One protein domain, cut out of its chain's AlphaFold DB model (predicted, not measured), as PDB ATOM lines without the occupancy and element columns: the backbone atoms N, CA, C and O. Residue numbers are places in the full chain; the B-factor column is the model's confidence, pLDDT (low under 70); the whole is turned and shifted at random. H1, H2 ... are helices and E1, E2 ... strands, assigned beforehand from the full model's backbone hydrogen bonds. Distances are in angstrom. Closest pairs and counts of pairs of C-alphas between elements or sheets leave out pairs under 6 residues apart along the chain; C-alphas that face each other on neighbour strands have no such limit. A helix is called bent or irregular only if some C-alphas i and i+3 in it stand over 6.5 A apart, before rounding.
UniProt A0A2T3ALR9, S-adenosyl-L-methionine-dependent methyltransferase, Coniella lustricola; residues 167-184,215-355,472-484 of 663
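Overview. This is residues 167 to 184, 215 to 355 and 472 to 484 of the 663 residues of the protein "S-adenosyl-L-methionine-dependent methyltransferase" of Coniella lustricola (UniProt A0A2T3ALR9). A twisted six-stranded sheet forms the middle of three layers, helices covering both its faces: H2 and H7 on one, H4 on the other. H6 runs side by side with H4, while H3 packs at edge strand E3. The 172 printed residues include seven named helices and seven named strands, in the order H1 E1 E2 H2 E3 H3 E4 H4 E5 H5 H6 E6 E7 H7. The mixed sheet runs E3 E2 E4 E5 E7 E6, and the class is mixed, helices and strands. The whole is compact, with a radius of gyration of the C-alphas of 16.2 A and spans of 54 by 37 by 25 A.

Arrangement. Inner strands E2, residues 220 to 224, and E4, residues 268 to 271, are parallel, with N 222 and O 268 within hydrogen-bond range at 2.9 A. Likewise parallel are edge strand E3, residues 241 to 246, to E2 (N 221 and O 241, 2.8 A), and E5, residues 310 to 314, to E4 (N 269 and O 310, 3.0 A). E7, residues 347 to 351, is antiparallel to E5 (N 311 and O 350, 2.9 A) and forms a hairpin with edge strand E6, residues 341 to 344 (N 343 and O 349, 2.8 A). H2, residues 230 to 237, has a height over the sheet of 9.1 A; its closest C-alphas to E2 are Ser 232 and Asp 223, 6.3 A. H4, residues 289 to 306, is on the opposite face at 9.1 A; the closest C-alphas, Ser 299 and Leu 271 of E4, are 7.1 A apart. H7, residues 472 to 483, on the same face as H2, only just touches it, with 3 pairs of C-alphas within 8 A, by residues 472 to 473 alone; the closest C-alphas, Ala 235 and Thr 472, are 5.6 A apart. H6, residues 322 to 336, only grazes the sheet with residues 332 to 336 and touches residues 293 to 300 of H4 at a shallow tilt of 15 degrees, the same way; the closest C-alphas, Gln 300 and Ser 334, are 6.0 A apart. H5, residues 317 to 320, touches H6 only at the corner. H3, residues 250 to 257, is on the sheet; its closest C-alphas to E3 are Asn 253 and Val 246, 7.2 A. H1, residues 167 to 172, is not on it. E1, residues 216 to 218, pairs with no named strand. E2 H2 E3 and E4 H4 E5 are strand-helix-strand units, parallel neighbours joined through a helix, with right-handed crossovers; split units, with a strand between, are E3 H3 E4, left-handed, and E5 H5 H6 E6, right-handed. Every O i to N i+4 pair is within hydrogen-bond range in H1, H2, H3 and H7, against 11 of 14 in H4 and 9 of 11 in H6; H5 is too short for one.

Along the chain. H1 begins at C-alpha 167 (-2.781, 38.417, 114.947), and H7, 16.1 A long, ends at C-alpha 483 (9.446, 45.437, 111.812). H4 measures 26.2 A, with a kink of 26 degrees near residue 297. H6 measures 20.5 A and is irregular, C-alphas 323 and 326 being 7.4 A apart. E3 measures 14.9 A.

Size, cuts and confidence. The C-alphas farthest apart, Gly 215 and Ala 284, are 54.2 A apart. Residues 185 to 214 and 356 to 471 are not printed; the C-alpha gaps are 7.1 A and 16.5 A. The link E4 to H4 is long. Residues 251 to 264 have pLDDT under 70.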
ATOM      1  N   LYS A 167      -2.212  39.612 114.305       92.06
ATOM      2  CA  LYS A 167      -2.781  38.417 114.947       92.06
ATOM      3  C   LYS A 167      -2.556  37.171 114.098       92.06
ATOM      4  O   LYS A 167      -2.140  36.158 114.641       92.06
ATOM      5  N   LYS A 168      -2.780  37.242 112.782       93.62
ATOM      6  CA  LYS A 168      -2.558  36.100 111.877       93.62
ATOM      7  C   LYS A 168      -1.113  35.612 111.926       93.62
ATOM      8  O   LYS A 168      -0.879  34.407 111.991       93.62
ATOM      9  N   LEU A 169      -0.163  36.547 111.926       92.12
ATOM     10  CA  LEU A 169       1.254  36.222 112.048       92.12
ATOM     11  C   LEU A 169       1.566  35.567 113.396       92.12
ATOM     12  O   LEU A 169       2.263  34.558 113.425       92.12
ATOM     13  N   LEU A 170       1.070  36.134 114.500       90.31
ATOM     14  CA  LEU A 170       1.292  35.592 115.841       90.31
ATOM     15  C   LEU A 170       0.659  34.209 116.001       90.31
ATOM     16  O   LEU A 170       1.321  33.312 116.506       90.31
ATOM     17  N   ASP A 171      -0.569  34.007 115.523       91.00
ATOM     18  CA  ASP A 171      -1.241  32.706 115.545       91.00
ATOM     19  C   ASP A 171      -0.434  31.673 114.739       91.00
ATOM     20  O   ASP A 171      -0.171  30.573 115.232       91.00
ATOM     21  N   TRP A 172       0.044  32.043 113.540       92.31
ATOM     22  CA  TRP A 172       0.947  31.199 112.755       92.31
ATOM     23  C   TRP A 172       2.218  30.886 113.538       92.31
ATOM     24  O   TRP A 172       2.598  29.729 113.669       92.31
ATOM     25  N   ARG A 173       2.851  31.890 114.141       87.25
ATOM     26  CA  ARG A 173       4.097  31.736 114.894       87.25
ATOM     27  C   ARG A 173       3.916  31.209 116.322       87.25
ATOM     28  O   ARG A 173       4.890  31.176 117.065       87.25
ATOM     29  N   LYS A 174       2.709  30.785 116.717       83.94
ATOM     30  CA  LYS A 174       2.381  30.339 118.086       83.94
ATOM     31  C   LYS A 174       2.761  31.352 119.180       83.94
ATOM     32  O   LYS A 174       3.180  30.975 120.267       83.94
ATOM     33  N   GLY A 175       2.611  32.640 118.888       77.94
ATOM     34  CA  GLY A 175       2.920  33.747 119.795       77.94
ATOM     35  C   GLY A 175       4.383  34.202 119.783       77.94
ATOM     36  O   GLY A 175       4.693  35.231 120.379       77.94
ATOM     37  N   GLU A 176       5.280  33.506 119.079       71.94
ATOM     38  CA  GLU A 176       6.706  33.841 119.037       71.94
ATOM     39  C   GLU A 176       7.024  34.834 117.911       71.94
ATOM     40  O   GLU A 176       6.888  34.540 116.725       71.94
ATOM     41  N   TYR A 177       7.479  36.041 118.249       79.50
ATOM     42  CA  TYR A 177       7.868  37.027 117.243       79.50
ATOM     43  C   TYR A 177       8.880  38.026 117.799       79.50
ATOM     44  O   TYR A 177       8.617  38.698 118.794       79.50
ATOM     45  N   SER A 178      10.028  38.158 117.132       81.81
ATOM     46  CA  SER A 178      11.071  39.125 117.490       81.81
ATOM     47  C   SER A 178      11.274  40.119 116.353       81.81
ATOM     48  O   SER A 178      11.793  39.771 115.295       81.81
ATOM     49  N   ARG A 179      10.874  41.377 116.573       84.31
ATOM     50  CA  ARG A 179      11.170  42.472 115.636       84.31
ATOM     51  C   ARG A 179      12.680  42.657 115.516       84.31
ATOM     52  O   ARG A 179      13.359  42.702 116.538       84.31
ATOM     53  N   GLY A 180      13.179  42.800 114.292       84.75
ATOM     54  CA  GLY A 180      14.611  42.930 114.008       84.75
ATOM     55  C   GLY A 180      15.363  41.601 113.924       84.75
ATOM     56  O   GLY A 180      16.574  41.620 113.712       84.75
ATOM     57  N   GLY A 181      14.649  40.478 114.056       85.38
ATOM     58  CA  GLY A 181      15.193  39.125 114.017       85.38
ATOM     59  C   GLY A 181      15.421  38.525 115.404       85.38
ATOM     60  O   GLY A 181      15.475  39.230 116.415       85.38
ATOM     61  N   SER A 182      15.495  37.201 115.471       80.25
ATOM     62  CA  SER A 182      15.662  36.455 116.727       80.25
ATOM     63  C   SER A 182      17.110  36.403 117.219       80.25
ATOM     64  O   SER A 182      17.327  36.355 118.429       80.25
ATOM     65  N   HIS A 183      18.089  36.463 116.312       81.75
ATOM     66  CA  HIS A 183      19.496  36.320 116.668       81.75
ATOM     67  C   HIS A 183      20.012  37.561 117.389       81.75
ATOM     68  O   HIS A 183      19.904  38.675 116.871       81.75
ATOM     69  N   LYS A 184      20.626  37.370 118.560       78.06
ATOM     70  CA  LYS A 184      21.276  38.425 119.350       78.06
ATOM     71  C   LYS A 184      22.698  37.984 119.687       78.06
ATOM     72  O   LYS A 184      22.892  37.193 120.604       78.06
ATOM     73  N   GLY A 215      21.652  45.668 120.208       71.81
ATOM     74  CA  GLY A 215      23.028  45.245 119.912       71.81
ATOM     75  C   GLY A 215      23.199  44.777 118.459       71.81
ATOM     76  O   GLY A 215      22.745  45.450 117.538       71.81
ATOM     77  N   ARG A 216      23.840  43.617 118.240       75.31
ATOM     78  CA  ARG A 216      24.025  43.004 116.904       75.31
ATOM     79  C   ARG A 216      22.862  42.086 116.518       75.31
ATOM     80  O   ARG A 216      23.063  40.938 116.125       75.31
ATOM     81  N   GLN A 217      21.641  42.571 116.714       83.44
ATOM     82  CA  GLN A 217      20.442  41.809 116.395       83.44
ATOM     83  C   GLN A 217      20.273  41.672 114.878       83.44
ATOM     84  O   GLN A 217      20.280  42.685 114.170       83.44
ATOM     85  N   THR A 218      20.067  40.449 114.389       87.88
ATOM     86  CA  THR A 218      19.800  40.198 112.966       87.88
ATOM     87  C   THR A 218      18.782  39.080 112.744       87.88
ATOM     88  O   THR A 218      18.445  38.314 113.647       87.88
ATOM     89  N   TYR A 219      18.291  39.008 111.511       91.81
ATOM     90  CA  TYR A 219      17.378  37.978 111.040       91.81
ATOM     91  C   TYR A 219      18.090  36.656 110.833       91.81
ATOM     92  O   TYR A 219      19.272  36.608 110.480       91.81
ATOM     93  N   THR A 220      17.332  35.584 110.987       91.06
ATOM     94  CA  THR A 220      17.830  34.221 110.856       91.06
ATOM     95  C   THR A 220      17.318  33.531 109.602       91.06
ATOM     96  O   THR A 220      16.219  33.813 109.116       91.06
ATOM     97  N   ALA A 221      18.088  32.574 109.088       92.75
ATOM     98  CA  ALA A 221      17.643  31.718 108.001       92.75
ATOM     99  C   ALA A 221      17.995  30.240 108.186       92.75
ATOM    100  O   ALA A 221      18.977  29.895 108.843       92.75
ATOM    101  N   ALA A 222      17.195  29.376 107.566       90.88
ATOM    102  CA  ALA A 222      17.484  27.959 107.386       90.88
ATOM    103  C   ALA A 222      17.646  27.637 105.895       90.88
ATOM    104  O   ALA A 222      16.799  28.019 105.091       90.88
ATOM    105  N   ASP A 223      18.713  26.929 105.540       92.50
ATOM    106  CA  ASP A 223      19.061  26.521 104.177       92.50
ATOM    107  C   ASP A 223      18.803  25.016 103.997       92.50
ATOM    108  O   ASP A 223      19.571  24.167 104.448       92.50
ATOM    109  N   ILE A 224      17.663  24.659 103.413       91.50
ATOM    110  CA  ILE A 224      17.244  23.265 103.263       91.50
ATOM    111  C   ILE A 224      17.601  22.788 101.860       91.50
ATOM    112  O   ILE A 224      17.233  23.430 100.878       91.50
ATOM    113  N   PHE A 225      18.226  21.608 101.787       90.75
ATOM    114  CA  PHE A 225      18.880  21.066 100.594       90.75
ATOM    115  C   PHE A 225      20.090  21.921 100.188       90.75
ATOM    116  O   PHE A 225      20.274  22.261  99.019       90.75
ATOM    117  N   SER A 226      20.898  22.294 101.184       87.31
ATOM    118  CA  SER A 226      21.887  23.375 101.090       87.31
ATOM    119  C   SER A 226      23.037  23.124 100.118       87.31
ATOM    120  O   SER A 226      23.752  24.056  99.736       87.31
ATOM    121  N   GLY A 227      23.280  21.868  99.742       86.75
ATOM    122  CA  GLY A 227      24.395  21.478  98.899       86.75
ATOM    123  C   GLY A 227      25.718  21.999  99.453       86.75
ATOM    124  O   GLY A 227      26.007  21.916 100.646       86.75
ATOM    125  N   ALA A 228      26.516  22.604  98.576       82.88
ATOM    126  CA  ALA A 228      27.786  23.207  98.954       82.88
ATOM    127  C   ALA A 228      27.652  24.492  99.786       82.88
ATOM    128  O   ALA A 228      28.681  25.058 100.129       82.88
ATOM    129  N   GLY A 229      26.436  24.971 100.082       85.19
ATOM    130  CA  GLY A 229      26.178  26.176 100.874       85.19
ATOM    131  C   GLY A 229      26.104  27.468 100.059       85.19
ATOM    132  O   GLY A 229      26.367  28.540 100.597       85.19
ATOM    133  N   GLY A 230      25.757  27.398  98.767       87.19
ATOM    134  CA  GLY A 230      25.690  28.586  97.909       87.19
ATOM    135  C   GLY A 230      24.692  29.634  98.417       87.19
ATOM    136  O   GLY A 230      25.016  30.823  98.509       87.19
ATOM    137  N   TYR A 231      23.514  29.178  98.858       92.62
ATOM    138  CA  TYR A 231      22.536  30.048  99.497       92.62
ATOM    139  C   TYR A 231      23.042  30.596 100.831       92.62
ATOM    140  O   TYR A 231      23.071  31.809 101.042       92.62
ATOM    141  N   SER A 232      23.507  29.707 101.707       90.25
ATOM    142  CA  SER A 232      24.111  30.062 102.990       90.25
ATOM    143  C   SER A 232      25.197  31.143 102.881       90.25
ATOM    144  O   SER A 232      25.211  32.083 103.679       90.25
ATOM    145  N   ALA A 233      26.079  31.054 101.882       87.31
ATOM    146  CA  ALA A 233      27.125  32.037 101.620       87.31
ATOM    147  C   ALA A 233      26.541  33.411 101.255       87.31
ATOM    148  O   ALA A 233      26.884  34.413 101.884       87.31
ATOM    149  N   GLY A 234      25.608  33.457 100.299       89.50
ATOM    150  CA  GLY A 234      24.960  34.704  99.886       89.50
ATOM    151  C   GLY A 234      24.141  35.359 101.005       89.50
ATOM    152  O   GLY A 234      24.217  36.570 101.206       89.50
ATOM    153  N   ALA A 235      23.407  34.565 101.787       91.31
ATOM    154  CA  ALA A 235      22.628  35.044 102.926       91.31
ATOM    155  C   ALA A 235      23.518  35.648 104.027       91.31
ATOM    156  O   ALA A 235      23.226  36.728 104.544       91.31
ATOM    157  N   LYS A 236      24.652  35.004 104.336       88.50
ATOM    158  CA  LYS A 236      25.662  35.548 105.257       88.50
ATOM    159  C   LYS A 236      26.255  36.858 104.764       88.50
ATOM    160  O   LYS A 236      26.401  37.786 105.554       88.50
ATOM    161  N   MET A 237      26.563  36.960 103.469       85.50
ATOM    162  CA  MET A 237      27.035  38.214 102.872       85.50
ATOM    163  C   MET A 237      26.010  39.345 103.051       85.50
ATOM    164  O   MET A 237      26.392  40.500 103.215       85.50
ATOM    165  N   ALA A 238      24.710  39.026 103.075       88.62
ATOM    166  CA  ALA A 238      23.635  39.982 103.352       88.62
ATOM    167  C   ALA A 238      23.449  40.297 104.854       88.62
ATOM    168  O   ALA A 238      22.592  41.108 105.221       88.62
ATOM    169  N   GLY A 239      24.247  39.684 105.732       88.31
ATOM    170  CA  GLY A 239      24.170  39.842 107.182       88.31
ATOM    171  C   GLY A 239      23.031  39.057 107.834       88.31
ATOM    172  O   GLY A 239      22.615  39.419 108.929       88.31
ATOM    173  N   ILE A 240      22.496  38.025 107.174       89.25
ATOM    174  CA  ILE A 240      21.529  37.092 107.773       89.25
ATOM    175  C   ILE A 240      22.292  35.976 108.492       89.25
ATOM    176  O   ILE A 240      23.251  35.414 107.959       89.25
ATOM    177  N   HIS A 241      21.851  35.633 109.699       88.06
ATOM    178  CA  HIS A 241      22.430  34.550 110.482       88.06
ATOM    179  C   HIS A 241      21.845  33.196 110.051       88.06
ATOM    180  O   HIS A 241      20.652  32.951 110.201       88.06
ATOM    181  N   ILE A 242      22.664  32.299 109.495       87.06
ATOM    182  CA  ILE A 242      22.193  30.952 109.142       87.06
ATOM    183  C   ILE A 242      22.188  30.080 110.394       87.06
ATOM    184  O   ILE A 242      23.252  29.789 110.929       87.06
ATOM    185  N   VAL A 243      20.997  29.643 110.791       84.31
ATOM    186  CA  VAL A 243      20.750  28.821 111.982       84.31
ATOM    187  C   VAL A 243      20.759  27.333 111.666       84.31
ATOM    188  O   VAL A 243      21.160  26.522 112.489       84.31
ATOM    189  N   HIS A 244      20.263  26.961 110.490       82.75
ATOM    190  CA  HIS A 244      20.221  25.573 110.057       82.75
ATOM    191  C   HIS A 244      20.686  25.490 108.615       82.75
ATOM    192  O   HIS A 244      20.285  26.311 107.790       82.75
ATOM    193  N   ALA A 245      21.441  24.450 108.289       83.19
ATOM    194  CA  ALA A 245      21.431  23.932 106.938       83.19
ATOM    195  C   ALA A 245      21.394  22.418 106.936       83.19
ATOM    196  O   ALA A 245      22.018  21.755 107.768       83.19
ATOM    197  N   VAL A 246      20.604  21.888 106.014       82.38
ATOM    198  CA  VAL A 246      20.280  20.471 105.968       82.38
ATOM    199  C   VAL A 246      20.554  19.969 104.566       82.38
ATOM    200  O   VAL A 246      19.919  20.411 103.614       82.38
ATOM    201  N   ASP A 247      21.450  18.998 104.447       82.88
ATOM    202  CA  ASP A 247      21.644  18.236 103.224       82.88
ATOM    203  C   ASP A 247      21.728  16.739 103.547       82.88
ATOM    204  O   ASP A 247      22.171  16.328 104.623       82.88
ATOM    205  N   HIS A 248      21.276  15.898 102.623       80.75
ATOM    206  CA  HIS A 248      21.370  14.449 102.785       80.75
ATOM    207  C   HIS A 248      22.766  13.912 102.435       80.75
ATOM    208  O   HIS A 248      23.131  12.818 102.862       80.75
ATOM    209  N   TRP A 249      23.563  14.663 101.667       73.62
ATOM    210  CA  TRP A 249      24.890  14.266 101.226       73.62
ATOM    211  C   TRP A 249      25.918  14.594 102.323       73.62
ATOM    212  O   TRP A 249      26.196  15.771 102.573       73.62
ATOM    213  N   PRO A 250      26.565  13.591 102.961       73.81
ATOM    214  CA  PRO A 250      27.454  13.846 104.100       73.81
ATOM    215  C   PRO A 250      28.620  14.799 103.793       73.81
ATOM    216  O   PRO A 250      29.106  15.487 104.685       73.81
ATOM    217  N   ARG A 251      29.046  14.872 102.525       69.06
ATOM    218  CA  ARG A 251      30.120  15.769 102.064       69.06
ATOM    219  C   ARG A 251      29.689  17.237 102.063       69.06
ATOM    220  O   ARG A 251      30.456  18.085 102.499       69.06
ATOM    221  N   CYS A 252      28.453  17.518 101.650       64.75
ATOM    222  CA  CYS A 252      27.851  18.849 101.741       64.75
ATOM    223  C   CYS A 252      27.741  19.304 103.200       64.75
ATOM    224  O   CYS A 252      28.124  20.421 103.532       64.75
ATOM    225  N   ASN A 253      27.330  18.395 104.089       69.50
ATOM    226  CA  ASN A 253      27.262  18.674 105.523       69.50
ATOM    227  C   ASN A 253      28.641  18.983 106.129       69.50
ATOM    228  O   ASN A 253      28.732  19.829 107.013       69.50
ATOM    229  N   ALA A 254      29.716  18.333 105.666       67.62
ATOM    230  CA  ALA A 254      31.080  18.637 106.106       67.62
ATOM    231  C   ALA A 254      31.534  20.037 105.653       67.62
ATOM    232  O   ALA A 254      32.015  20.809 106.482       67.62
ATOM    233  N   THR A 255      31.311  20.391 104.379       60.34
ATOM    234  CA  THR A 255      31.560  21.748 103.856       60.34
ATOM    235  C   THR A 255      30.767  22.797 104.639       60.34
ATOM    236  O   THR A 255      31.308  23.833 105.018       60.34
ATOM    237  N   TYR A 256      29.495  22.525 104.936       62.62
ATOM    238  CA  TYR A 256      28.656  23.436 105.707       62.62
ATOM    239  C   TYR A 256      29.144  23.602 107.156       62.62
ATOM    240  O   TYR A 256      29.367  24.723 107.607       62.62
ATOM    241  N   ARG A 257      29.377  22.506 107.889       68.62
ATOM    242  CA  ARG A 257      29.810  22.561 109.301       68.62
ATOM    243  C   ARG A 257      31.144  23.272 109.499       68.62
ATOM    244  O   ARG A 257      31.328  23.908 110.526       68.62
ATOM    245  N   ALA A 258      32.042  23.223 108.516       64.44
ATOM    246  CA  ALA A 258      33.295  23.976 108.560       64.44
ATOM    247  C   ALA A 258      33.086  25.504 108.627       64.44
ATOM    248  O   ALA A 258      34.005  26.236 108.981       64.44
ATOM    249  N   ASN A 259      31.886  25.993 108.296       60.22
ATOM    250  CA  ASN A 259      31.613  27.411 108.115       60.22
ATOM    251  C   ASN A 259      30.526  27.974 109.063       60.22
ATOM    252  O   ASN A 259      30.332  29.189 109.062       60.22
ATOM    253  N   HIS A 260      29.782  27.170 109.838       57.00
ATOM    254  CA  HIS A 260      28.537  27.591 110.523       57.00
ATOM    255  C   HIS A 260      28.355  26.989 111.940       57.00
ATOM    256  O   HIS A 260      28.854  25.900 112.200       57.00
ATOM    257  N   SER A 261      27.610  27.670 112.831       44.97
ATOM    258  CA  SER A 261      27.249  27.228 114.201       44.97
ATOM    259  C   SER A 261      25.767  27.518 114.543       44.97
ATOM    260  O   SER A 261      25.241  28.510 114.042       44.97
ATOM    261  N   ASP A 262      25.131  26.711 115.409       47.81
ATOM    262  CA  ASP A 262      23.682  26.743 115.759       47.81
ATOM    263  C   ASP A 262      23.348  27.618 117.019       47.81
ATOM    264  O   ASP A 262      24.287  28.018 117.705       47.81
ATOM    265  N   HIS A 263      22.121  27.978 117.480       49.59
ATOM    266  CA  HIS A 263      20.683  27.681 117.231       49.59
ATOM    267  C   HIS A 263      19.813  28.945 117.545       49.59
ATOM    268  O   HIS A 263      20.090  29.593 118.546       49.59
ATOM    269  N   ASP A 264      18.726  29.241 116.799       56.16
ATOM    270  CA  ASP A 264      17.722  30.309 117.076       56.16
ATOM    271  C   ASP A 264      16.370  30.075 116.329       56.16
ATOM    272  O   ASP A 264      16.263  29.226 115.447       56.16
ATOM    273  N   MET A 265      15.303  30.837 116.629       76.56
ATOM    274  CA  MET A 265      14.055  30.851 115.823       76.56
ATOM    275  C   MET A 265      14.346  31.292 114.378       76.56
ATOM    276  O   MET A 265      15.133  32.213 114.203       76.56
ATOM    277  N   VAL A 266      13.690  30.715 113.360       86.94
ATOM    278  CA  VAL A 266      13.972  30.980 111.929       86.94
ATOM    279  C   VAL A 266      13.003  31.998 111.301       86.94
ATOM    280  O   VAL A 266      11.796  31.741 111.232       86.94
ATOM    281  N   ASP A 267      13.518  33.118 110.782       92.50
ATOM    282  CA  ASP A 267      12.738  34.129 110.046       92.50
ATOM    283  C   ASP A 267      12.521  33.754 108.569       92.50
ATOM    284  O   ASP A 267      11.408  33.895 108.049       92.50
ATOM    285  N   LEU A 268      13.566  33.250 107.903       94.44
ATOM    286  CA  LEU A 268      13.587  32.917 106.476       94.44
ATOM    287  C   LEU A 268      13.943  31.440 106.251       94.44
ATOM    288  O   LEU A 268      14.939  30.951 106.765       94.44
ATOM    289  N   VAL A 269      13.171  30.714 105.448       94.50
ATOM    290  CA  VAL A 269      13.541  29.349 105.028       94.50
ATOM    291  C   VAL A 269      13.816  29.335 103.536       94.50
ATOM    292  O   VAL A 269      12.975  29.753 102.743       94.50
ATOM    293  N   HIS A 270      14.969  28.816 103.139       96.44
ATOM    294  CA  HIS A 270      15.230  28.448 101.761       96.44
ATOM    295  C   HIS A 270      14.990  26.966 101.532       96.44
ATOM    296  O   HIS A 270      15.387  26.135 102.341       96.44
ATOM    297  N   LEU A 271      14.330  26.657 100.422       94.50
ATOM    298  CA  LEU A 271      14.052  25.314  99.951       94.50
ATOM    299  C   LEU A 271      14.606  25.177  98.525       94.50
ATOM    300  O   LEU A 271      14.125  25.855  97.615       94.50
ATOM    301  N   SER A 272      15.569  24.282  98.319       93.25
ATOM    302  CA  SER A 272      16.107  23.943  96.991       93.25
ATOM    303  C   SER A 272      16.149  22.423  96.762       93.25
ATOM    304  O   SER A 272      17.229  21.855  96.589       93.25
ATOM    305  N   PRO A 273      14.997  21.716  96.803       91.75
ATOM    306  CA  PRO A 273      14.975  20.261  96.657       91.75
ATOM    307  C   PRO A 273      15.600  19.804  95.326       91.75
ATOM    308  O   PRO A 273      15.678  20.582  94.374       91.75
ATOM    309  N   PRO A 274      16.043  18.541  95.209       87.50
ATOM    310  CA  PRO A 274      16.709  18.056  94.004       87.50
ATOM    311  C   PRO A 274      15.911  18.332  92.720       87.50
ATOM    312  O   PRO A 274      14.748  17.947  92.599       87.50
ATOM    313  N   CYS A 275      16.557  18.974  91.741       84.81
ATOM    314  CA  CYS A 275      15.876  19.464  90.542       84.81
ATOM    315  C   CYS A 275      15.896  18.501  89.339       84.81
ATOM    316  O   CYS A 275      15.305  18.788  88.298       84.81
ATOM    317  N   GLN A 276      16.598  17.369  89.464       83.56
ATOM    318  CA  GLN A 276      16.927  16.457  88.359       83.56
ATOM    319  C   GLN A 276      15.683  15.953  87.626       83.56
ATOM    320  O   GLN A 276      15.626  16.023  86.401       83.56
ATOM    321  N   THR A 277      14.675  15.527  88.385       84.31
ATOM    322  CA  THR A 277      13.401  15.001  87.878       84.31
ATOM    323  C   THR A 277      12.587  16.052  87.128       84.31
ATOM    324  O   THR A 277      11.806  15.708  86.252       84.31
ATOM    325  N   TRP A 278      12.786  17.340  87.418       86.94
ATOM    326  CA  TRP A 278      12.033  18.436  86.796       86.94
ATOM    327  C   TRP A 278      12.785  19.091  85.638       86.94
ATOM    328  O   TRP A 278      12.264  20.009  85.011       86.94
ATOM    329  N   SER A 279      14.021  18.668  85.363       81.94
ATOM    330  CA  SER A 279      14.852  19.255  84.315       81.94
ATOM    331  C   SER A 279      14.276  18.965  82.923       81.94
ATOM    332  O   SER A 279      13.833  17.847  82.669       81.94
ATOM    333  N   PRO A 280      14.346  19.903  81.964       78.56
ATOM    334  CA  PRO A 280      13.997  19.615  80.569       78.56
ATOM    335  C   PRO A 280      14.836  18.488  79.952       78.56
ATOM    336  O   PRO A 280      14.374  17.810  79.044       78.56
ATOM    337  N   ALA A 281      16.056  18.273  80.459       77.50
ATOM    338  CA  ALA A 281      16.925  17.178  80.031       77.50
ATOM    339  C   ALA A 281      16.463  15.799  80.545       77.50
ATOM    340  O   ALA A 281      17.003  14.779  80.130       77.50
ATOM    341  N   HIS A 282      15.485  15.759  81.452       80.62
ATOM    342  CA  HIS A 282      14.872  14.530  81.930       80.62
ATOM    343  C   HIS A 282      13.759  14.103  80.960       80.62
ATOM    344  O   HIS A 282      12.684  14.710  80.914       80.62
ATOM    345  N   THR A 283      14.046  13.092  80.138       77.25
ATOM    346  CA  THR A 283      13.154  12.586  79.077       77.25
ATOM    347  C   THR A 283      12.598  11.188  79.354       77.25
ATOM    348  O   THR A 283      11.638  10.786  78.704       77.25
ATOM    349  N   ALA A 284      13.161  10.471  80.327       78.31
ATOM    350  CA  ALA A 284      12.721   9.153  80.767       78.31
ATOM    351  C   ALA A 284      12.839   9.049  82.290       78.31
ATOM    352  O   ALA A 284      13.751   9.644  82.868       78.31
ATOM    353  N   ASN A 285      11.948   8.267  82.908       81.81
ATOM    354  CA  ASN A 285      11.931   8.062  84.355       81.81
ATOM    355  C   ASN A 285      13.297   7.561  84.848       81.81
ATOM    356  O   ASN A 285      13.844   6.573  84.356       81.81
ATOM    357  N   GLY A 286      13.839   8.255  85.837       79.69
ATOM    358  CA  GLY A 286      15.094   7.957  86.495       79.69
ATOM    359  C   GLY A 286      14.886   7.170  87.785       79.69
ATOM    360  O   GLY A 286      13.859   7.255  88.453       79.69
ATOM    361  N   LYS A 287      15.930   6.450  88.205       82.50
ATOM    362  CA  LYS A 287      15.938   5.635  89.434       82.50
ATOM    363  C   LYS A 287      15.604   6.413  90.720       82.50
ATOM    364  O   LYS A 287      15.230   5.808  91.719       82.50
ATOM    365  N   HIS A 288      15.793   7.733  90.725       85.81
ATOM    366  CA  HIS A 288      15.675   8.579  91.918       85.81
ATOM    367  C   HIS A 288      14.478   9.538  91.884       85.81
ATOM    368  O   HIS A 288      14.369  10.386  92.769       85.81
ATOM    369  N   ASP A 289      13.582   9.415  90.902       86.12
ATOM    370  CA  ASP A 289      12.491  10.376  90.730       86.12
ATOM    371  C   ASP A 289      11.518  10.389  91.901       86.12
ATOM    372  O   ASP A 289      11.233  11.460  92.431       86.12
ATOM    373  N   ASP A 290      11.099   9.219  92.382       87.00
ATOM    374  CA  ASP A 290      10.187   9.116  93.526       87.00
ATOM    375  C   ASP A 290      10.761   9.797  94.775       87.00
ATOM    376  O   ASP A 290      10.056  10.514  95.486       87.00
ATOM    377  N   ALA A 291      12.064   9.635  95.018       86.50
ATOM    378  CA  ALA A 291      12.745  10.274  96.137       86.50
ATOM    379  C   ALA A 291      12.834  11.802  95.963       86.50
ATOM    380  O   ALA A 291      12.644  12.540  96.930       86.50
ATOM    381  N   ASN A 292      13.081  12.289  94.743       87.50
ATOM    382  CA  ASN A 292      13.131  13.724  94.442       87.50
ATOM    383  C   ASN A 292      11.741  14.378  94.549       87.50
ATOM    384  O   ASN A 292      11.611  15.476  95.094       87.50
ATOM    385  N   ILE A 293      10.694  13.685  94.093       89.44
ATOM    386  CA  ILE A 293       9.292  14.089  94.263       89.44
ATOM    387  C   ILE A 293       8.938  14.125  95.756       89.44
ATOM    388  O   ILE A 293       8.383  15.112  96.242       89.44
ATOM    389  N   ALA A 294       9.305  13.089  96.513       87.56
ATOM    390  CA  ALA A 294       9.074  13.044  97.953       87.56
ATOM    391  C   ALA A 294       9.804  14.180  98.689       87.56
ATOM    392  O   ALA A 294       9.233  14.776  99.600       87.56
ATOM    393  N   ALA A 295      11.026  14.534  98.275       88.69
ATOM    394  CA  ALA A 295      11.773  15.656  98.841       88.69
ATOM    395  C   ALA A 295      11.057  17.004  98.637       88.69
ATOM    396  O   ALA A 295      11.024  17.824  99.558       88.69
ATOM    397  N   LEU A 296      10.420  17.219  97.477       91.25
ATOM    398  CA  LEU A 296       9.583  18.400  97.245       91.25
ATOM    399  C   LEU A 296       8.458  18.486  98.287       91.25
ATOM    400  O   LEU A 296       8.291  19.525  98.924       91.25
ATOM    401  N   TYR A 297       7.733  17.391  98.520       88.81
ATOM    402  CA  TYR A 297       6.622  17.365  99.478       88.81
ATOM    403  C   TYR A 297       7.063  17.380 100.943       88.81
ATOM    404  O   TYR A 297       6.385  17.980 101.777       88.81
ATOM    405  N   ALA A 298       8.231  16.818 101.259       86.25
ATOM    406  CA  ALA A 298       8.804  16.868 102.599       86.25
ATOM    407  C   ALA A 298       9.046  18.310 103.083       86.25
ATOM    408  O   ALA A 298       9.010  18.577 104.286       86.25
ATOM    409  N   SER A 299       9.215  19.255 102.151       88.75
ATOM    410  CA  SER A 299       9.324  20.686 102.447       88.75
ATOM    411  C   SER A 299       8.153  21.218 103.281       88.75
ATOM    412  O   SER A 299       8.359  22.103 104.112       88.75
ATOM    413  N   GLN A 300       6.946  20.659 103.126       87.25
ATOM    414  CA  GLN A 300       5.778  21.053 103.917       87.25
ATOM    415  C   GLN A 300       6.025  20.866 105.420       87.25
ATOM    416  O   GLN A 300       5.784  21.785 106.202       87.25
ATOM    417  N   PHE A 301       6.553  19.711 105.832       82.25
ATOM    418  CA  PHE A 301       6.802  19.419 107.248       82.25
ATOM    419  C   PHE A 301       7.855  20.352 107.849       82.25
ATOM    420  O   PHE A 301       7.784  20.714 109.024       82.25
ATOM    421  N   ILE A 302       8.821  20.782 107.037       86.69
ATOM    422  CA  ILE A 302       9.838  21.745 107.457       86.69
ATOM    423  C   ILE A 302       9.205  23.117 107.689       86.69
ATOM    424  O   ILE A 302       9.459  23.740 108.720       86.69
ATOM    425  N   VAL A 303       8.333  23.564 106.783       90.00
ATOM    426  CA  VAL A 303       7.580  24.817 106.938       90.00
ATOM    427  C   VAL A 303       6.673  24.767 108.169       90.00
ATOM    428  O   VAL A 303       6.647  25.720 108.941       90.00
ATOM    429  N   GLU A 304       5.987  23.652 108.417       85.38
ATOM    430  CA  GLU A 304       5.127  23.465 109.596       85.38
ATOM    431  C   GLU A 304       5.904  23.460 110.916       85.38
ATOM    432  O   GLU A 304       5.401  23.934 111.942       85.38
ATOM    433  N   LYS A 305       7.131  22.931 110.898       82.44
ATOM    434  CA  LYS A 305       8.009  22.891 112.067       82.44
ATOM    435  C   LYS A 305       8.632  24.257 112.350       82.44
ATOM    436  O   LYS A 305       8.545  24.733 113.477       82.44
ATOM    437  N   LEU A 306       9.242  24.879 111.339       86.25
ATOM    438  CA  LEU A 306      10.003  26.127 111.483       86.25
ATOM    439  C   LEU A 306       9.125  27.383 111.457       86.25
ATOM    440  O   LEU A 306       9.541  28.426 111.960       86.25
ATOM    441  N   ARG A 307       7.926  27.290 110.872       90.50
ATOM    442  CA  ARG A 307       6.917  28.355 110.741       90.50
ATOM    443  C   ARG A 307       7.465  29.713 110.284       90.50
ATOM    444  O   ARG A 307       7.128  30.731 110.884       90.50
ATOM    445  N   PRO A 308       8.309  29.763 109.241       93.62
ATOM    446  CA  PRO A 308       9.051  30.967 108.876       93.62
ATOM    447  C   PRO A 308       8.139  32.120 108.454       93.62
ATOM    448  O   PRO A 308       7.021  31.907 107.987       93.62
ATOM    449  N   ARG A 309       8.638  33.355 108.543       94.88
ATOM    450  CA  ARG A 309       7.926  34.537 108.027       94.88
ATOM    451  C   ARG A 309       7.943  34.570 106.505       94.88
ATOM    452  O   ARG A 309       6.944  34.923 105.883       94.88
ATOM    453  N   PHE A 310       9.076  34.193 105.925       97.12
ATOM    454  CA  PHE A 310       9.286  34.180 104.486       97.12
ATOM    455  C   PHE A 310       9.940  32.879 104.047       97.12
ATOM    456  O   PHE A 310      10.710  32.267 104.786       97.12
ATOM    457  N   ILE A 311       9.631  32.460 102.827       97.31
ATOM    458  CA  ILE A 311      10.215  31.278 102.201       97.31
ATOM    459  C   ILE A 311      10.768  31.686 100.841       97.31
ATOM    460  O   ILE A 311      10.090  32.382 100.087       97.31
ATOM    461  N   THR A 312      11.972  31.232 100.507       97.19
ATOM    462  CA  THR A 312      12.508  31.274  99.143       97.19
ATOM    463  C   THR A 312      12.620  29.864  98.598       97.19
ATOM    464  O   THR A 312      13.251  29.014  99.215       97.19
ATOM    465  N   PHE A 313      12.062  29.617  97.424       95.19
ATOM    466  CA  PHE A 313      12.124  28.327  96.753       95.19
ATOM    467  C   PHE A 313      12.817  28.479  95.399       95.19
ATOM    468  O   PHE A 313      12.417  29.318  94.589       95.19
ATOM    469  N   GLU A 314      13.869  27.697  95.177       92.75
ATOM    470  CA  GLU A 314      14.612  27.647  93.914       92.75
ATOM    471  C   GLU A 314      14.413  26.279  93.267       92.75
ATOM    472  O   GLU A 314      14.423  25.261  93.958       92.75
ATOM    473  N   GLN A 315      14.166  26.281  91.954       90.50
ATOM    474  CA  GLN A 315      14.049  25.101  91.102       90.50
ATOM    475  C   GLN A 315      14.429  25.439  89.659       90.50
ATOM    476  O   GLN A 315      14.452  26.598  89.242       90.50
ATOM    477  N   THR A 316      14.612  24.394  88.851       84.81
ATOM    478  CA  THR A 316      14.732  24.527  87.395       84.81
ATOM    479  C   THR A 316      13.408  24.929  86.746       84.81
ATOM    480  O   THR A 316      12.333  24.491  87.160       84.81
ATOM    481  N   PHE A 317      13.477  25.707  85.662       84.38
ATOM    482  CA  PHE A 317      12.303  26.175  84.916       84.38
ATOM    483  C   PHE A 317      11.410  25.041  84.400       84.38
ATOM    484  O   PHE A 317      10.217  25.248  84.179       84.38
ATOM    485  N   GLY A 318      11.974  23.843  84.221       85.56
ATOM    486  CA  GLY A 318      11.220  22.683  83.770       85.56
ATOM    487  C   GLY A 318      10.074  22.305  84.714       85.56
ATOM    488  O   GLY A 318       9.053  21.843  84.220       85.56
ATOM    489  N   ILE A 319      10.139  22.624  86.018       86.81
ATOM    490  CA  ILE A 319       9.056  22.341  86.983       86.81
ATOM    491  C   ILE A 319       7.721  23.033  86.638       86.81
ATOM    492  O   ILE A 319       6.662  22.619  87.101       86.81
ATOM    493  N   ILE A 320       7.762  24.081  85.808       83.62
ATOM    494  CA  ILE A 320       6.585  24.847  85.371       83.62
ATOM    495  C   ILE A 320       5.915  24.200  84.142       83.62
ATOM    496  O   ILE A 320       4.784  24.548  83.803       83.62
ATOM    497  N   GLN A 321       6.576  23.248  83.474       85.75
ATOM    498  CA  GLN A 321       6.008  22.545  82.324       85.75
ATOM    499  C   GLN A 321       4.734  21.788  82.703       85.75
ATOM    500  O   GLN A 321       4.590  21.282  83.817       85.75
ATOM    501  N   GLU A 322       3.828  21.648  81.735       84.31
ATOM    502  CA  GLU A 322       2.507  21.053  81.944       84.31
ATOM    503  C   GLU A 322       2.566  19.671  82.613       84.31
ATOM    504  O   GLU A 322       1.800  19.412  83.541       84.31
ATOM    505  N   ARG A 323       3.536  18.830  82.228       85.94
ATOM    506  CA  ARG A 323       3.735  17.486  82.797       85.94
ATOM    507  C   ARG A 323       4.036  17.473  84.303       85.94
ATOM    508  O   ARG A 323       3.718  16.494  84.967       85.94
ATOM    509  N   TYR A 324       4.616  18.546  84.851       89.38
ATOM    510  CA  TYR A 324       4.946  18.655  86.280       89.38
ATOM    511  C   TYR A 324       4.035  19.607  87.054       89.38
ATOM    512  O   TYR A 324       4.122  19.693  88.281       89.38
ATOM    513  N   ARG A 325       3.121  20.286  86.354       86.69
ATOM    514  CA  ARG A 325       2.224  21.301  86.913       86.69
ATOM    515  C   ARG A 325       1.451  20.803  88.128       86.69
ATOM    516  O   ARG A 325       1.316  21.538  89.098       86.69
ATOM    517  N   PHE A 326       1.003  19.547  88.114       89.75
ATOM    518  CA  PHE A 326       0.327  18.934  89.257       89.75
ATOM    519  C   PHE A 326       1.220  18.869  90.507       89.75
ATOM    520  O   PHE A 326       0.791  19.276  91.586       89.75
ATOM    521  N   PHE A 327       2.471  18.412  90.370       91.56
ATOM    522  CA  PHE A 327       3.407  18.303  91.494       91.56
ATOM    523  C   PHE A 327       3.727  19.673  92.085       91.56
ATOM    524  O   PHE A 327       3.675  19.862  93.302       91.56
ATOM    525  N   PHE A 328       3.989  20.645  91.210       91.88
ATOM    526  CA  PHE A 328       4.282  22.006  91.623       91.88
ATOM    527  C   PHE A 328       3.078  22.681  92.290       91.88
ATOM    528  O   PHE A 328       3.219  23.276  93.357       91.88
ATOM    529  N   ASN A 329       1.877  22.538  91.724       93.44
ATOM    530  CA  ASN A 329       0.665  23.101  92.314       93.44
ATOM    531  C   ASN A 329       0.334  22.453  93.658       93.44
ATOM    532  O   ASN A 329      -0.082  23.162  94.567       93.44
ATOM    533  N   ALA A 330       0.572  21.149  93.829       93.00
ATOM    534  CA  ALA A 330       0.430  20.483  95.122       93.00
ATOM    535  C   ALA A 330       1.412  21.043  96.169       93.00
ATOM    536  O   ALA A 330       1.026  21.264  97.318       93.00
ATOM    537  N   PHE A 331       2.655  21.347  95.775       94.25
ATOM    538  CA  PHE A 331       3.603  22.044  96.645       94.25
ATOM    539  C   PHE A 331       3.124  23.461  96.998       94.25
ATOM    540  O   PHE A 331       3.088  23.807  98.179       94.25
ATOM    541  N   VAL A 332       2.670  24.260  96.026       95.50
ATOM    542  CA  VAL A 332       2.074  25.583  96.301       95.50
ATOM    543  C   VAL A 332       0.873  25.449  97.241       95.50
ATOM    544  O   VAL A 332       0.764  26.208  98.202       95.50
ATOM    545  N   GLN A 333       0.027  24.434  97.042       95.38
ATOM    546  CA  GLN A 333      -1.109  24.145  97.915       95.38
ATOM    547  C   GLN A 333      -0.687  23.875  99.356       95.38
ATOM    548  O   GLN A 333      -1.369  24.298 100.288       95.38
ATOM    549  N   SER A 334       0.432  23.172  99.554       94.62
ATOM    550  CA  SER A 334       0.966  22.895 100.891       94.62
ATOM    551  C   SER A 334       1.282  24.184 101.660       94.62
ATOM    552  O   SER A 334       1.054  24.246 102.866       94.62
ATOM    553  N   LEU A 335       1.698  25.245 100.958       96.62
ATOM    554  CA  LEU A 335       1.926  26.570 101.535       96.62
ATOM    555  C   LEU A 335       0.610  27.344 101.711       96.62
ATOM    556  O   LEU A 335       0.358  27.914 102.774       96.62
ATOM    557  N   THR A 336      -0.267  27.347 100.702       96.69
ATOM    558  CA  THR A 336      -1.531  28.108 100.749       96.69
ATOM    559  C   THR A 336      -2.526  27.547 101.765       96.69
ATOM    560  O   THR A 336      -3.329  28.303 102.313       96.69
ATOM    561  N   ARG A 337      -2.446  26.253 102.110       93.81
ATOM    562  CA  ARG A 337      -3.179  25.645 103.240       93.81
ATOM    563  C   ARG A 337      -2.882  26.330 104.569       93.81
ATOM    564  O   ARG A 337      -3.792  26.490 105.378       93.81
ATOM    565  N   HIS A 338      -1.648  26.787 104.745       93.62
ATOM    566  CA  HIS A 338      -1.215  27.564 105.903       93.62
ATOM    567  C   HIS A 338      -1.413  29.069 105.712       93.62
ATOM    568  O   HIS A 338      -0.998  29.836 106.564       93.62
ATOM    569  N   GLY A 339      -2.051  29.507 104.620       94.81
ATOM    570  CA  GLY A 339      -2.360  30.910 104.338       94.81
ATOM    571  C   GLY A 339      -1.188  31.733 103.795       94.81
ATOM    572  O   GLY A 339      -1.251  32.960 103.854       94.81
ATOM    573  N   TYR A 340      -0.135  31.087 103.278       97.69
ATOM    574  CA  TYR A 340       0.957  31.803 102.619       97.69
ATOM    575  C   TYR A 340       0.502  32.430 101.300       97.69
ATOM    576  O   TYR A 340      -0.144  31.776 100.480       97.69
ATOM    577  N   SER A 341       0.933  33.667 101.070       97.62
ATOM    578  CA  SER A 341       0.913  34.305  99.753       97.62
ATOM    579  C   SER A 341       2.175  33.923  98.980       97.62
ATOM    580  O   SER A 341       3.242  33.842  99.587       97.62
ATOM    581  N   THR A 342       2.103  33.726  97.663       96.19
ATOM    582  CA  THR A 342       3.249  33.339  96.826       96.19
ATOM    583  C   THR A 342       3.442  34.271  95.628       96.19
ATOM    584  O   THR A 342       2.491  34.775  95.037       96.19
ATOM    585  N   ARG A 343       4.705  34.511  95.259       94.81
ATOM    586  CA  ARG A 343       5.138  35.222  94.046       94.81
ATOM    587  C   ARG A 343       6.100  34.327  93.286       94.81
ATOM    588  O   ARG A 343       7.088  33.882  93.865       94.81
ATOM    589  N   LYS A 344       5.868  34.120  91.993       89.00
ATOM    590  CA  LYS A 344       6.620  33.160  91.180       89.00
ATOM    591  C   LYS A 344       7.199  33.768  89.902       89.00
ATOM    592  O   LYS A 344       6.537  34.526  89.191       89.00
ATOM    593  N   ARG A 345       8.455  33.395  89.635       81.62
ATOM    594  CA  ARG A 345       9.198  33.447  88.362       81.62
ATOM    595  C   ARG A 345       9.977  32.122  88.243       81.62
ATOM    596  O   ARG A 345       9.418  31.081  88.565       81.62
ATOM    597  N   LEU A 346      11.252  32.153  87.837       75.69
ATOM    598  CA  LEU A 346      12.165  31.006  87.955       75.69
ATOM    599  C   LEU A 346      12.352  30.574  89.421       75.69
ATOM    600  O   LEU A 346      12.407  29.391  89.723       75.69
ATOM    601  N   ILE A 347      12.396  31.554  90.324       88.56
ATOM    602  CA  ILE A 347      12.367  31.360  91.776       88.56
ATOM    603  C   ILE A 347      10.988  31.749  92.323       88.56
ATOM    604  O   ILE A 347      10.245  32.499  91.680       88.56
ATOM    605  N   MET A 348      10.656  31.283  93.524       94.81
ATOM    606  CA  MET A 348       9.419  31.631  94.223       94.81
ATOM    607  C   MET A 348       9.714  32.228  95.603       94.81
ATOM    608  O   MET A 348      10.588  31.752  96.323       94.81
ATOM    609  N   ILE A 349       8.970  33.269  95.975       97.06
ATOM    610  CA  ILE A 349       8.937  33.824  97.333       97.06
ATOM    611  C   ILE A 349       7.560  33.526  97.918       97.06
ATOM    612  O   ILE A 349       6.557  33.758  97.244       97.06
ATOM    613  N   ALA A 350       7.499  33.058  99.163       97.69
ATOM    614  CA  ALA A 350       6.257  32.974  99.920       97.69
ATOM    615  C   ALA A 350       6.322  33.829 101.190       97.69
ATOM    616  O   ALA A 350       7.371  33.923 101.826       97.69
ATOM    617  N   ALA A 351       5.201  34.443 101.557       97.81
ATOM    618  CA  ALA A 351       5.043  35.264 102.754       97.81
ATOM    619  C   ALA A 351       3.964  34.660 103.657       97.81
ATOM    620  O   ALA A 351       2.891  34.308 103.171       97.81
ATOM    621  N   ALA A 352       4.270  34.522 104.947       96.75
ATOM    622  CA  ALA A 352       3.380  33.937 105.945       96.75
ATOM    623  C   ALA A 352       2.060  34.722 106.090       96.75
ATOM    624  O   ALA A 352       1.994  35.896 105.710       96.75
ATOM    625  N   PRO A 353       1.014  34.124 106.689       94.56
ATOM    626  CA  PRO A 353      -0.222  34.834 107.004       94.56
ATOM    627  C   PRO A 353       0.033  36.150 107.738       94.56
ATOM    628  O   PRO A 353       0.749  36.189 108.737       94.56
ATOM    629  N   GLY A 354      -0.573  37.230 107.246       90.00
ATOM    630  CA  GLY A 354      -0.409  38.561 107.832       90.00
ATOM    631  C   GLY A 354       0.915  39.256 107.491       90.00
ATOM    632  O   GLY A 354       1.180  40.345 107.989       90.00
ATOM    633  N   GLN A 355       1.764  38.669 106.642       92.62
ATOM    634  CA  GLN A 355       2.893  39.372 106.032       92.62
ATOM    635  C   GLN A 355       2.525  39.843 104.623       92.62
ATOM    636  O   GLN A 355       1.891  39.125 103.850       92.62
ATOM    637  N   THR A 472      18.491  37.983  99.295       94.38
ATOM    638  CA  THR A 472      18.413  37.976 100.761       94.38
ATOM    639  C   THR A 472      18.599  39.368 101.346       94.38
ATOM    640  O   THR A 472      17.859  39.732 102.253       94.38
ATOM    641  N   LYS A 473      19.471  40.209 100.774       93.06
ATOM    642  CA  LYS A 473      19.572  41.635 101.124       93.06
ATOM    643  C   LYS A 473      18.249  42.365 100.894       93.06
ATOM    644  O   LYS A 473      17.830  43.159 101.733       93.06
ATOM    645  N   HIS A 474      17.563  42.090  99.783       94.12
ATOM    646  CA  HIS A 474      16.236  42.651  99.531       94.12
ATOM    647  C   HIS A 474      15.208  42.192 100.574       94.12
ATOM    648  O   HIS A 474      14.487  43.029 101.119       94.12
ATOM    649  N   LEU A 475      15.169  40.893 100.887       95.00
ATOM    650  CA  LEU A 475      14.262  40.329 101.892       95.00
ATOM    651  C   LEU A 475      14.563  40.840 103.305       95.00
ATOM    652  O   LEU A 475      13.637  41.141 104.048       95.00
ATOM    653  N   LYS A 476      15.838  41.014 103.659       93.31
ATOM    654  CA  LYS A 476      16.256  41.627 104.920       93.31
ATOM    655  C   LYS A 476      15.697  43.040 105.039       93.31
ATOM    656  O   LYS A 476      14.924  43.298 105.951       93.31
ATOM    657  N   HIS A 477      15.978  43.920 104.075       91.81
ATOM    658  CA  HIS A 477      15.426  45.281 104.087       91.81
ATOM    659  C   HIS A 477      13.888  45.294 104.080       91.81
ATOM    660  O   HIS A 477      13.267  46.208 104.620       91.81
ATOM    661  N   TRP A 478      13.252  44.302 103.449       93.69
ATOM    662  CA  TRP A 478      11.802  44.137 103.507       93.69
ATOM    663  C   TRP A 478      11.327  43.862 104.937       93.69
ATOM    664  O   TRP A 478      10.439  44.562 105.422       93.69
ATOM    665  N   MET A 479      11.944  42.901 105.628       93.06
ATOM    666  CA  MET A 479      11.641  42.587 107.026       93.06
ATOM    667  C   MET A 479      11.924  43.768 107.957       93.06
ATOM    668  O   MET A 479      11.107  44.049 108.825       93.06
ATOM    669  N   GLU A 480      13.007  44.515 107.736       90.75
ATOM    670  CA  GLU A 480      13.345  45.705 108.530       90.75
ATOM    671  C   GLU A 480      12.250  46.770 108.464       90.75
ATOM    672  O   GLU A 480      11.837  47.310 109.492       90.75
ATOM    673  N   ARG A 481      11.716  47.020 107.259       90.00
ATOM    674  CA  ARG A 481      10.582  47.934 107.064       90.00
ATOM    675  C   ARG A 481       9.314  47.435 107.749       90.00
ATOM    676  O   ARG A 481       8.618  48.233 108.369       90.00
ATOM    677  N   LEU A 482       9.014  46.137 107.650       89.19
ATOM    678  CA  LEU A 482       7.852  45.547 108.324       89.19
ATOM    679  C   LEU A 482       7.974  45.636 109.850       89.19
ATOM    680  O   LEU A 482       6.999  45.931 110.541       89.19
ATOM    681  N   ASP A 483       9.177  45.430 110.375       89.50
ATOM    682  CA  ASP A 483       9.446  45.437 111.812       89.50
ATOM    683  C   ASP A 483       9.584  46.854 112.374       89.50
ATOM    684  O   ASP A 483       9.462  47.042 113.591       89.50
ATOM    685  N   ARG A 484       9.771  47.837 111.481       86.75
ATOM    686  CA  ARG A 484      10.078  49.241 111.776       86.75
ATOM    687  C   ARG A 484      11.325  49.364 112.640       86.75
ATOM    688  O   ARG A 484      11.316  50.067 113.646       86.75
TER     689      ARG A 484